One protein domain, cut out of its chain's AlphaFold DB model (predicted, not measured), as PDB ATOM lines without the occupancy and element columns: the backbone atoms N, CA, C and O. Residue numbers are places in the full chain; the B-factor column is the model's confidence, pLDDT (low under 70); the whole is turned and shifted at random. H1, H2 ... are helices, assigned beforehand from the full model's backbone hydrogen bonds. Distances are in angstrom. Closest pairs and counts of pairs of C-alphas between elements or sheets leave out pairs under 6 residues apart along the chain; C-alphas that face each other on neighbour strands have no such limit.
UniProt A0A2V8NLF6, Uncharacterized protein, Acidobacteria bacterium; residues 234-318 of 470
ATOM      1  N   ALA A 234     -35.112   2.639  26.767       97.94
ATOM      2  CA  ALA A 234     -35.470   1.601  27.735       97.94
ATOM      3  C   ALA A 234     -34.814   0.244  27.427       97.94
ATOM      4  O   ALA A 234     -34.410  -0.455  28.345       97.94
ATOM      5  N   ARG A 235     -34.628  -0.111  26.148       96.81
ATOM      6  CA  ARG A 235     -33.992  -1.381  25.768       96.81
ATOM      7  C   ARG A 235     -32.485  -1.403  25.984       96.81
ATOM      8  O   ARG A 235     -31.956  -2.488  26.187       96.81
ATOM      9  N   ASP A 236     -31.828  -0.248  25.953       96.38
ATOM     10  CA  ASP A 236     -30.386  -0.153  26.189       96.38
ATOM     11  C   ASP A 236     -30.060  -0.278  27.686       96.38
ATOM     12  O   ASP A 236     -29.054  -0.880  28.027       96.38
ATOM     13  N   PHE A 237     -30.928   0.232  28.573       97.62
ATOM     14  CA  PHE A 237     -30.786   0.078  30.030       97.62
ATOM     15  C   PHE A 237     -31.389  -1.220  30.587       97.62
ATOM     16  O   PHE A 237     -30.868  -1.778  31.543       97.62
ATOM     17  N   LEU A 238     -32.525  -1.677  30.045       97.69
ATOM     18  CA  LEU A 238     -33.390  -2.680  30.684       97.69
ATOM     19  C   LEU A 238     -33.563  -3.957  29.844       97.69
ATOM     20  O   LEU A 238     -34.349  -4.821  30.212       97.69
ATOM     21  N   SER A 239     -32.917  -4.079  28.677       96.50
ATOM     22  CA  SER A 239     -33.111  -5.157  27.677       96.50
ATOM     23  C   SER A 239     -34.519  -5.285  27.043       96.50
ATOM     24  O   SER A 239     -34.683  -5.965  26.021       96.50
ATOM     25  N   PHE A 240     -35.549  -4.616  27.573       97.75
ATOM     26  CA  PHE A 240     -36.911  -4.558  27.016       97.75
ATOM     27  C   PHE A 240     -37.559  -3.178  27.204       97.75
ATOM     28  O   PHE A 240     -37.010  -2.309  27.872       97.75
ATOM     29  N   ASP A 241     -38.716  -2.949  26.574       98.00
ATOM     30  CA  ASP A 241     -39.536  -1.761  26.848       98.00
ATOM     31  C   ASP A 241     -40.674  -2.127  27.820       98.00
ATOM     32  O   ASP A 241     -41.693  -2.673  27.379       98.00
ATOM     33  N   PRO A 242     -40.567  -1.811  29.125       98.19
ATOM     34  CA  PRO A 242     -41.583  -2.188  30.099       98.19
ATOM     35  C   PRO A 242     -42.937  -1.509  29.857       98.19
ATOM     36  O   PRO A 242     -43.957  -2.023  30.321       98.19
ATOM     37  N   LYS A 243     -43.009  -0.416  29.081       97.62
ATOM     38  CA  LYS A 243     -44.284   0.213  28.699       97.62
ATOM     39  C   LYS A 243     -45.005  -0.568  27.602       97.62
ATOM     40  O   LYS A 243     -46.241  -0.567  27.593       97.62
ATOM     41  N   GLY A 244     -44.267  -1.256  26.731       96.94
ATOM     42  CA  GLY A 244     -44.802  -1.994  25.583       96.94
ATOM     43  C   GLY A 244     -44.948  -3.508  25.776       96.94
ATOM     44  O   GLY A 244     -45.903  -4.087  25.264       96.94
ATOM     45  N   GLU A 245     -44.037  -4.159  26.503       97.19
ATOM     46  CA  GLU A 245     -43.941  -5.627  26.571       97.19
ATOM     47  C   GLU A 245     -43.620  -6.145  27.990       97.19
ATOM     48  O   GLU A 245     -43.004  -5.422  28.776       97.19
ATOM     49  N   PRO A 246     -44.051  -7.373  28.350       97.06
ATOM     50  CA  PRO A 246     -43.625  -8.030  29.584       97.06
ATOM     51  C   PRO A 246     -42.146  -8.451  29.511       97.06
ATOM     52  O   PRO A 246     -41.591  -8.522  28.411       97.06
ATOM     53  N   PRO A 247     -41.525  -8.806  30.653       96.56
ATOM     54  CA  PRO A 247     -40.154  -9.302  30.700       96.56
ATOM     55  C   PRO A 247     -39.927 -10.468  29.721       96.56
ATOM     56  O   PRO A 247     -40.619 -11.492  29.806       96.56
ATOM     57  N   PRO A 248     -38.999 -10.322  28.759       96.19
ATOM     58  CA  PRO A 248     -38.772 -11.314  27.718       96.19
ATOM     59  C   PRO A 248     -38.017 -12.551  28.220       96.19
ATOM     60  O   PRO A 248     -37.393 -12.553  29.274       96.19
ATOM     61  N   ALA A 249     -38.035 -13.603  27.398       93.06
ATOM     62  CA  ALA A 249     -37.252 -14.832  27.585       93.06
ATOM     63  C   ALA A 249     -36.347 -15.136  26.368       93.06
ATOM     64  O   ALA A 249     -35.948 -16.278  26.142       93.06
ATOM     65  N   ASP A 250     -36.091 -14.121  25.534       95.62
ATOM     66  CA  ASP A 250     -35.248 -14.185  24.335       95.62
ATOM     67  C   ASP A 250     -34.063 -13.203  24.378       95.62
ATOM     68  O   ASP A 250     -33.431 -12.949  23.353       95.62
ATOM     69  N   VAL A 251     -33.748 -12.661  25.558       96.94
ATOM     70  CA  VAL A 251     -32.518 -11.897  25.807       96.94
ATOM     71  C   VAL A 251     -31.376 -12.900  26.015       96.94
ATOM     72  O   VAL A 251     -31.474 -13.733  26.920       96.94
ATOM     73  N   PRO A 252     -30.322 -12.883  25.180       96.44
ATOM     74  CA  PRO A 252     -29.167 -13.739  25.386       96.44
ATOM     75  C   PRO A 252     -28.400 -13.337  26.644       96.44
ATOM     76  O   PRO A 252     -28.348 -12.163  26.997       96.44
ATOM     77  N   ASP A 253     -27.788 -14.324  27.277       94.00
ATOM     78  CA  ASP A 253     -26.810 -14.116  28.346       94.00
ATOM     79  C   ASP A 253     -25.406 -13.820  27.762       94.00
ATOM     80  O   ASP A 253     -25.182 -13.985  26.551       94.00
ATOM     81  N   GLU A 254     -24.445 -13.427  28.606       92.38
ATOM     82  CA  GLU A 254     -23.030 -13.346  28.229       92.38
ATOM     83  C   GLU A 254     -22.563 -14.696  27.657       92.38
ATOM     84  O   GLU A 254     -22.883 -15.781  28.151       92.38
ATOM     85  N   CYS A 255     -21.776 -14.666  26.581       94.44
ATOM     86  CA  CYS A 255     -21.253 -15.903  26.030       94.44
ATOM     87  C   CYS A 255     -20.151 -16.506  26.922       94.44
ATOM     88  O   CYS A 255     -18.993 -16.100  26.828       94.44
ATOM     89  N   GLU A 256     -20.488 -17.579  27.652       93.00
ATOM     90  CA  GLU A 256     -19.612 -18.436  28.495       93.00
ATOM     91  C   GLU A 256     -18.205 -18.768  27.927       93.00
ATOM     92  O   GLU A 256     -17.323 -19.248  28.642       93.00
ATOM     93  N   TYR A 257     -17.995 -18.620  26.615       92.38
ATOM     94  CA  TYR A 257     -16.797 -19.062  25.900       92.38
ATOM     95  C   TYR A 257     -15.840 -17.943  25.489       92.38
ATOM     96  O   TYR A 257     -14.655 -18.229  25.295       92.38
ATOM     97  N   ASP A 258     -16.341 -16.724  25.286       92.94
ATOM     98  CA  ASP A 258     -15.559 -15.576  24.808       92.94
ATOM     99  C   ASP A 258     -15.886 -14.244  25.505       92.94
ATOM    100  O   ASP A 258     -15.167 -13.272  25.280       92.94
ATOM    101  N   GLY A 259     -16.892 -14.209  26.385       91.94
ATOM    102  CA  GLY A 259     -17.286 -13.027  27.151       91.94
ATOM    103  C   GLY A 259     -18.051 -11.972  26.348       91.94
ATOM    104  O   GLY A 259     -18.147 -10.831  26.785       91.94
ATOM    105  N   ALA A 260     -18.560 -12.301  25.153       92.94
ATOM    106  CA  ALA A 260     -19.370 -11.361  24.381       92.94
ATOM    107  C   ALA A 260     -20.746 -11.150  25.044       92.94
ATOM    108  O   ALA A 260     -21.564 -12.078  25.077       92.94
ATOM    109  N   ASN A 261     -20.998  -9.934  25.532       91.44
ATOM    110  CA  ASN A 261     -22.238  -9.507  26.194       91.44
ATOM    111  C   ASN A 261     -23.143  -8.622  25.306       91.44
ATOM    112  O   ASN A 261     -24.292  -8.368  25.640       91.44
ATOM    113  N   ASP A 262     -22.668  -8.216  24.130       92.19
ATOM    114  CA  ASP A 262     -23.334  -7.358  23.138       92.19
ATOM    115  C   ASP A 262     -24.120  -8.149  22.067       92.19
ATOM    116  O   ASP A 262     -24.335  -7.695  20.939       92.19
ATOM    117  N   ASN A 263     -24.554  -9.370  22.392       94.94
ATOM    118  CA  ASN A 263     -25.345 -10.188  21.475       94.94
ATOM    119  C   ASN A 263     -26.789  -9.653  21.384       94.94
ATOM    120  O   ASN A 263     -27.464  -9.552  22.406       94.94
ATOM    121  N   PRO A 264     -27.315  -9.346  20.181       94.50
ATOM    122  CA  PRO A 264     -28.627  -8.721  20.060       94.50
ATOM    123  C   PRO A 264     -29.750  -9.667  20.499       94.50
ATOM    124  O   PRO A 264     -29.684 -10.880  20.282       94.50
ATOM    125  N   ARG A 265     -30.826  -9.102  21.057       94.38
ATOM    126  CA  ARG A 265     -32.015  -9.852  21.484       94.38
ATOM    127  C   ARG A 265     -32.526 -10.799  20.387       94.38
ATOM    128  O   ARG A 265     -32.573 -10.450  19.207       94.38
ATOM    129  N   GLY A 266     -32.867 -12.025  20.778       95.81
ATOM    130  CA  GLY A 266     -33.261 -13.119  19.889       95.81
ATOM    131  C   GLY A 266     -32.097 -13.882  19.232       95.81
ATOM    132  O   GLY A 266     -32.339 -14.907  18.580       95.81
ATOM    133  N   ALA A 267     -30.838 -13.448  19.390       97.12
ATOM    134  CA  ALA A 267     -29.679 -14.145  18.834       97.12
ATOM    135  C   ALA A 267     -29.452 -15.501  19.517       97.12
ATOM    136  O   ALA A 267     -29.066 -15.589  20.673       97.12
ATOM    137  N   LYS A 268     -29.622 -16.599  18.776       97.81
ATOM    138  CA  LYS A 268     -29.427 -17.964  19.310       97.81
ATOM    139  C   LYS A 268     -27.961 -18.409  19.356       97.81
ATOM    140  O   LYS A 268     -27.669 -19.476  19.893       97.81
ATOM    141  N   PHE A 269     -27.054 -17.629  18.769       98.19
ATOM    142  CA  PHE A 269     -25.632 -17.938  18.643       98.19
ATOM    143  C   PHE A 269     -24.789 -16.674  18.833       98.19
ATOM    144  O   PHE A 269     -25.139 -15.632  18.284       98.19
ATOM    145  N   CYS A 270     -23.666 -16.795  19.547       98.19
ATOM    146  CA  CYS A 270     -22.722 -15.708  19.787       98.19
ATOM    147  C   CYS A 270     -22.225 -15.136  18.461       98.19
ATOM    148  O   CYS A 270     -21.775 -15.879  17.580       98.19
ATOM    149  N   HIS A 271     -22.273 -13.818  18.313       97.62
ATOM    150  CA  HIS A 271     -21.825 -13.165  17.095       97.62
ATOM    151  C   HIS A 271     -20.292 -13.263  16.911       97.62
ATOM    152  O   HIS A 271     -19.835 -13.206  15.767       97.62
ATOM    153  N   VAL A 272     -19.520 -13.519  17.978       97.31
ATOM    154  CA  VAL A 272     -18.070 -13.791  17.950       97.31
ATOM    155  C   VAL A 272     -17.791 -15.284  17.703       97.31
ATOM    156  O   VAL A 272     -17.608 -15.677  16.548       97.31
ATOM    157  N   CYS A 273     -17.791 -16.156  18.724       97.56
ATOM    158  CA  CYS A 273     -17.384 -17.566  18.569       97.56
ATOM    159  C   CYS A 273     -18.407 -18.500  17.896       97.56
ATOM    160  O   CYS A 273     -18.119 -19.689  17.728       97.56
ATOM    161  N   LYS A 274     -19.596 -18.005  17.518       97.88
ATOM    162  CA  LYS A 274     -20.679 -18.764  16.850       97.88
ATOM    163  C   LYS A 274     -21.248 -19.948  17.646       97.88
ATOM    164  O   LYS A 274     -21.978 -20.770  17.090       97.88
ATOM    165  N   ARG A 275     -20.949 -20.056  18.944       97.69
ATOM    166  CA  ARG A 275     -21.548 -21.064  19.837       97.69
ATOM    167  C   ARG A 275     -22.963 -20.662  20.228       97.69
ATOM    168  O   ARG A 275     -23.304 -19.487  20.183       97.69
ATOM    169  N   ARG A 276     -23.791 -21.642  20.595       97.56
ATOM    170  CA  ARG A 276     -25.153 -21.391  21.081       97.56
ATOM    171  C   ARG A 276     -25.095 -20.586  22.383       97.56
ATOM    172  O   ARG A 276     -24.290 -20.923  23.244       97.56
ATOM    173  N   LEU A 277     -25.941 -19.567  22.498       96.75
ATOM    174  CA  LEU A 277     -26.070 -18.754  23.711       96.75
ATOM    175  C   LEU A 277     -27.067 -19.386  24.690       96.75
ATOM    176  O   LEU A 277     -28.033 -20.038  24.266       96.75
ATOM    177  N   ALA A 278     -26.827 -19.170  25.982       95.19
ATOM    178  CA  ALA A 278     -27.867 -19.247  26.998       95.19
ATOM    179  C   ALA A 278     -28.838 -18.061  26.830       95.19
ATOM    180  O   ALA A 278     -28.542 -17.091  26.129       95.19
ATOM    181  N   MET A 279     -30.026 -18.179  27.415       95.50
ATOM    182  CA  MET A 279     -31.038 -17.123  27.426       95.50
ATOM    183  C   MET A 279     -31.334 -16.795  28.877       95.50
ATOM    184  O   MET A 279     -31.599 -17.717  29.654       95.50
ATOM    185  N   ARG A 280     -31.328 -15.504  29.201       95.00
ATOM    186  CA  ARG A 280     -31.742 -14.983  30.500       95.00
ATOM    187  C   ARG A 280     -33.194 -15.380  30.772       95.00
ATOM    188  O   ARG A 280     -34.016 -15.448  29.848       95.00
ATOM    189  N   THR A 281     -33.533 -15.678  32.024       94.44
ATOM    190  CA  THR A 281     -34.926 -15.987  32.376       94.44
ATOM    191  C   THR A 281     -35.761 -14.704  32.459       94.44
ATOM    192  O   THR A 281     -35.236 -13.606  32.621       94.44
ATOM    193  N   ARG A 282     -37.097 -14.825  32.391       94.69
ATOM    194  CA  ARG A 282     -38.003 -13.667  32.563       94.69
ATOM    195  C   ARG A 282     -37.892 -13.008  33.944       94.69
ATOM    196  O   ARG A 282     -38.282 -11.860  34.101       94.69
ATOM    197  N   TYR A 283     -37.435 -13.776  34.930       95.88
ATOM    198  CA  TYR A 283     -37.148 -13.326  36.285       95.88
ATOM    199  C   TYR A 283     -35.885 -12.470  36.277       95.88
ATOM    200  O   TYR A 283     -35.917 -11.311  36.675       95.88
ATOM    201  N   ASP A 284     -34.825 -13.023  35.693       94.62
ATOM    202  CA  ASP A 284     -33.516 -12.399  35.573       94.62
ATOM    203  C   ASP A 284     -33.549 -11.052  34.834       94.62
ATOM    204  O   ASP A 284     -33.138 -10.030  35.374       94.62
ATOM    205  N   VAL A 285     -34.196 -10.998  33.665       97.12
ATOM    206  CA  VAL A 285     -34.390  -9.732  32.931       97.12
ATOM    207  C   VAL A 285     -35.271  -8.727  33.695       97.12
ATOM    208  O   VAL A 285     -35.141  -7.519  33.503       97.12
ATOM    209  N   TRP A 286     -36.200  -9.190  34.539       98.25
ATOM    210  CA  TRP A 286     -37.104  -8.292  35.260       98.25
ATOM    211  C   TRP A 286     -36.469  -7.671  36.499       98.25
ATOM    212  O   TRP A 286     -36.651  -6.472  36.697       98.25
ATOM    213  N   TYR A 287     -35.755  -8.442  37.327       96.50
ATOM    214  CA  TYR A 287     -35.200  -7.889  38.565       96.50
ATOM    215  C   TYR A 287     -34.061  -6.902  38.274       96.50
ATOM    216  O   TYR A 287     -34.023  -5.853  38.909       96.50
ATOM    217  N   ASP A 288     -33.231  -7.149  37.252       97.12
ATOM    218  CA  ASP A 288     -32.244  -6.178  36.753       97.12
ATOM    219  C   ASP A 288     -32.906  -4.842  36.404       97.12
ATOM    220  O   ASP A 288     -32.484  -3.772  36.849       97.12
ATOM    221  N   ALA A 289     -33.991  -4.900  35.624       98.44
ATOM    222  CA  ALA A 289     -34.737  -3.716  35.229       98.44
ATOM    223  C   ALA A 289     -35.411  -3.033  36.432       98.44
ATOM    224  O   ALA A 289     -35.518  -1.805  36.468       98.44
ATOM    225  N   LEU A 290     -35.862  -3.808  37.422       98.25
ATOM    226  CA  LEU A 290     -36.514  -3.316  38.635       98.25
ATOM    227  C   LEU A 290     -35.524  -2.555  39.529       98.25
ATOM    228  O   LEU A 290     -35.834  -1.455  39.982       98.25
ATOM    229  N   VAL A 291     -34.325  -3.109  39.724       98.12
ATOM    230  CA  VAL A 291     -33.216  -2.483  40.458       98.12
ATOM    231  C   VAL A 291     -32.736  -1.232  39.727       98.12
ATOM    232  O   VAL A 291     -32.728  -0.148  40.305       98.12
ATOM    233  N   THR A 292     -32.456  -1.341  38.425       98.44
ATOM    234  CA  THR A 292     -32.000  -0.217  37.588       98.44
ATOM    235  C   THR A 292     -32.980   0.958  37.628       98.44
ATOM    236  O   THR A 292     -32.574   2.109  37.792       98.44
ATOM    237  N   THR A 293     -34.286   0.694  37.515       98.56
ATOM    238  CA  THR A 293     -35.300   1.760  37.557       98.56
ATOM    239  C   THR A 293     -35.563   2.301  38.964       98.56
ATOM    240  O   THR A 293     -35.808   3.501  39.077       98.56
ATOM    241  N   HIS A 294     -35.448   1.492  40.030       98.25
ATOM    242  CA  HIS A 294     -35.457   1.993  41.418       98.25
ATOM    243  C   HIS A 294     -34.310   2.982  41.637       98.25
ATOM    244  O   HIS A 294     -34.568   4.120  42.015       98.25
ATOM    245  N   MET A 295     -33.073   2.593  41.318       96.75
ATOM    246  CA  MET A 295     -31.883   3.422  41.544       96.75
ATOM    247  C   MET A 295     -31.930   4.714  40.719       96.75
ATOM    248  O   MET A 295     -31.614   5.793  41.222       96.75
ATOM    249  N   GLY A 296     -32.389   4.623  39.466       97.94
ATOM    250  CA  GLY A 296     -32.612   5.782  38.607       97.94
ATOM    251  C   GLY A 296     -33.635   6.767  39.182       97.94
ATOM    252  O   GLY A 296     -33.332   7.953  39.340       97.94
ATOM    253  N   ASP A 297     -34.837   6.299  39.527       98.12
ATOM    254  CA  ASP A 297     -35.888   7.174  40.060       98.12
ATOM    255  C   ASP A 297     -35.554   7.698  41.472       98.12
ATOM    256  O   ASP A 297     -35.804   8.875  41.740       98.12
ATOM    257  N   HIS A 298     -34.911   6.897  42.334       96.50
ATOM    258  CA  HIS A 298     -34.431   7.311  43.661       96.50
ATOM    259  C   HIS A 298     -33.396   8.447  43.555       96.50
ATOM    260  O   HIS A 298     -33.546   9.496  44.187       96.50
ATOM    261  N   TYR A 299     -32.407   8.308  42.664       96.88
ATOM    262  CA  TYR A 299     -31.388   9.337  42.433       96.88
ATOM    263  C   TYR A 299     -31.910  10.563  41.651       96.88
ATOM    264  O   TYR A 299     -31.275  11.627  41.643       96.88
ATOM    265  N   GLY A 300     -33.066  10.451  40.984       97.12
ATOM    266  CA  GLY A 300     -33.658  11.505  40.154       97.12
ATOM    267  C   GLY A 300     -33.072  11.595  38.735       97.12
ATOM    268  O   GLY A 300     -32.877  12.702  38.206       97.12
ATOM    269  N   ILE A 301     -32.760  10.441  38.133       98.00
ATOM    270  CA  ILE A 301     -32.329  10.257  36.739       98.00
ATOM    271  C   ILE A 301     -33.038   9.025  36.151       98.00
ATOM    272  O   ILE A 301     -32.660   7.893  36.420       98.00
ATOM    273  N   THR A 302     -34.039   9.231  35.294       98.06
ATOM    274  CA  THR A 302     -34.794   8.128  34.677       98.06
ATOM    275  C   THR A 302     -33.931   7.305  33.714       98.06
ATOM    276  O   THR A 302     -33.520   7.795  32.658       98.06
ATOM    277  N   LEU A 303     -33.711   6.030  34.044       98.12
ATOM    278  CA  LEU A 303     -32.933   5.074  33.251       98.12
ATOM    279  C   LEU A 303     -33.850   4.310  32.282       98.12
ATOM    280  O   LEU A 303     -34.176   3.138  32.446       98.12
ATOM    281  N   GLY A 304     -34.333   5.036  31.271       97.25
ATOM    282  CA  GLY A 304     -35.157   4.516  30.172       97.25
ATOM    283  C   GLY A 304     -36.653   4.346  30.482       97.25
ATOM    284  O   GLY A 304     -37.487   4.635  29.620       97.25
ATOM    285  N   ALA A 305     -37.013   3.947  31.702       98.31
ATOM    286  CA  ALA A 305     -38.391   3.885  32.198       98.31
ATOM    287  C   ALA A 305     -38.457   4.207  33.702       98.31
ATOM    288  O   ALA A 305     -37.416   4.314  34.344       98.31
ATOM    289  N   HIS A 306     -39.667   4.361  34.250       98.25
ATOM    290  CA  HIS A 306     -39.856   4.518  35.694       98.25
ATOM    291  C   HIS A 306     -40.036   3.167  36.388       98.25
ATOM    292  O   HIS A 306     -40.524   2.205  35.787       98.25
ATOM    293  N   TYR A 307     -39.742   3.116  37.685       98.56
ATOM    294  CA  TYR A 307     -39.901   1.934  38.532       98.56
ATOM    295  C   TYR A 307     -41.303   1.313  38.429       98.56
ATOM    296  O   TYR A 307     -41.464   0.103  38.246       98.56
ATOM    297  N   ALA A 308     -42.341   2.154  38.438       98.38
ATOM    298  CA  ALA A 308     -43.728   1.722  38.291       98.38
ATOM    299  C   ALA A 308     -44.026   1.052  36.930       98.38
ATOM    300  O   ALA A 308     -44.890   0.174  36.870       98.38
ATOM    301  N   ASP A 309     -43.316   1.415  35.852       98.44
ATOM    302  CA  ASP A 309     -43.473   0.782  34.535       98.44
ATOM    303  C   ASP A 309     -42.955  -0.665  34.542       98.44
ATOM    304  O   ASP A 309     -43.546  -1.526  33.890       98.44
ATOM    305  N   VAL A 310     -41.880  -0.949  35.287       98.56
ATOM    306  CA  VAL A 310     -41.301  -2.297  35.424       98.56
ATOM    307  C   VAL A 310     -42.089  -3.127  36.437       98.56
ATOM    308  O   VAL A 310     -42.492  -4.258  36.136       98.56
ATOM    309  N   LEU A 311     -42.380  -2.558  37.611       98.50
ATOM    310  CA  LEU A 311     -43.102  -3.229  38.694       98.50
ATOM    311  C   LEU A 311     -44.471  -3.752  38.238       98.50
ATOM    312  O   LEU A 311     -44.875  -4.831  38.670       98.50
ATOM    313  N   ARG A 312     -45.167  -3.043  37.329       97.62
ATOM    314  CA  ARG A 312     -46.504  -3.416  36.815       97.62
ATOM    315  C   ARG A 312     -46.607  -4.856  36.286       97.62
ATOM    316  O   ARG A 312     -47.712  -5.384  36.175       97.62
ATOM    317  N   TRP A 313     -45.476  -5.465  35.925       97.81
ATOM    318  CA  TRP A 313     -45.389  -6.815  35.375       97.81
ATOM    319  C   TRP A 313     -45.262  -7.934  36.414       97.81
ATOM    320  O   TRP A 313     -45.306  -9.098  36.020       97.81
ATOM    321  N   LEU A 314     -45.198  -7.622  37.713       96.81
ATOM    322  CA  LEU A 314     -45.169  -8.617  38.794       96.81
ATOM    323  C   LEU A 314     -46.221  -9.748  38.629       96.81
ATOM    324  O   LEU A 314     -45.839 -10.920  38.704       96.81
ATOM    325  N   PRO A 315     -47.502  -9.482  38.276       95.12
ATOM    326  CA  PRO A 315     -48.487 -10.549  38.067       95.12
ATOM    327  C   PRO A 315     -48.170 -11.510  36.908       95.12
ATOM    328  O   PRO A 315     -48.676 -12.628  36.900       95.12
ATOM    329  N   ALA A 316     -47.352 -11.101  35.930       93.81
ATOM    330  CA  ALA A 316     -46.943 -11.940  34.797       93.81
ATOM    331  C   ALA A 316     -45.781 -12.894  35.138       93.81
ATOM    332  O   ALA A 316     -45.494 -13.824  34.378       93.81
ATOM    333  N   LEU A 317     -45.108 -12.684  36.273       92.81
ATOM    334  CA  LEU A 317     -44.082 -13.596  36.777       92.81
ATOM    335  C   LEU A 317     -44.696 -14.777  37.533       92.81
ATOM    336  O   LEU A 317     -44.218 -15.909  37.393       92.81
ATOM    337  N   ALA A 318     -45.776 -14.515  38.272       90.12
ATOM    338  CA  ALA A 318     -46.535 -15.501  39.025       90.12
ATOM    339  C   ALA A 318     -47.203 -16.572  38.120       90.12
ATOM    340  O   ALA A 318     -47.565 -16.293  36.975       90.12
TER     341      ALA A 318
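AT A GLANCE: This is residues 234 to 318 of the 470 residues of an uncharacterized protein of Acidobacteria bacterium (UniProt A0A2V8NLF6). With little regular structure, the domain is one long helix, H2, with the short helices H1 and H3 packed on it, while much of the long link before H2 folds into a lobe of loops beyond its first residues. H4 lies near that same end of H2. The 85 printed residues include four named helices, H1 to H4 in chain order, and no named strand; the class is all helix, with 32 residues in named elements. The whole is compact, radius of gyration of the C-alphas 13.6 A, spanning 39 by 28 by 18 A.

HOW THE PARTS SIT: H2, residues 282 to 299, touches H3, residues 307 to 311; their closest C-alphas, Thr 293 and Tyr 307, are 4.7 A apart. With residues 285 to 292 alone, H2 touches H1, residues 234 to 238; the closest C-alphas, Leu 238 and Ala 289, are 4.9 A apart. H4, residues 314 to 317, is close to H2 but not clearly touching; C-alphas Tyr 283 and Leu 317 are closest, 7.0 A. H1 is apart from H3 and H4; H3 and H4 meet only through their link. Every O i to N i+4 pair is within hydrogen-bond range in H1 and H3, 13 of 14 in H2; H4 is too short for one.

IN THESE COORDINATES: H2 runs 25.9 A from C-alpha 282 at (-38.003, -13.667, 32.563); H1, H3 and H4 measure 5.6 A, 6.1 A and 5.5 A. H4 ends with C-alpha 317 at (-44.082, -13.596, 36.777).

THE WHOLE: The C-alphas farthest apart, Lys 274 and Gly 300, are 40.3 A apart. The H1 to H2 link is long, 43 residues. The printed part has no cut, and no printed residue is under pLDDT 70.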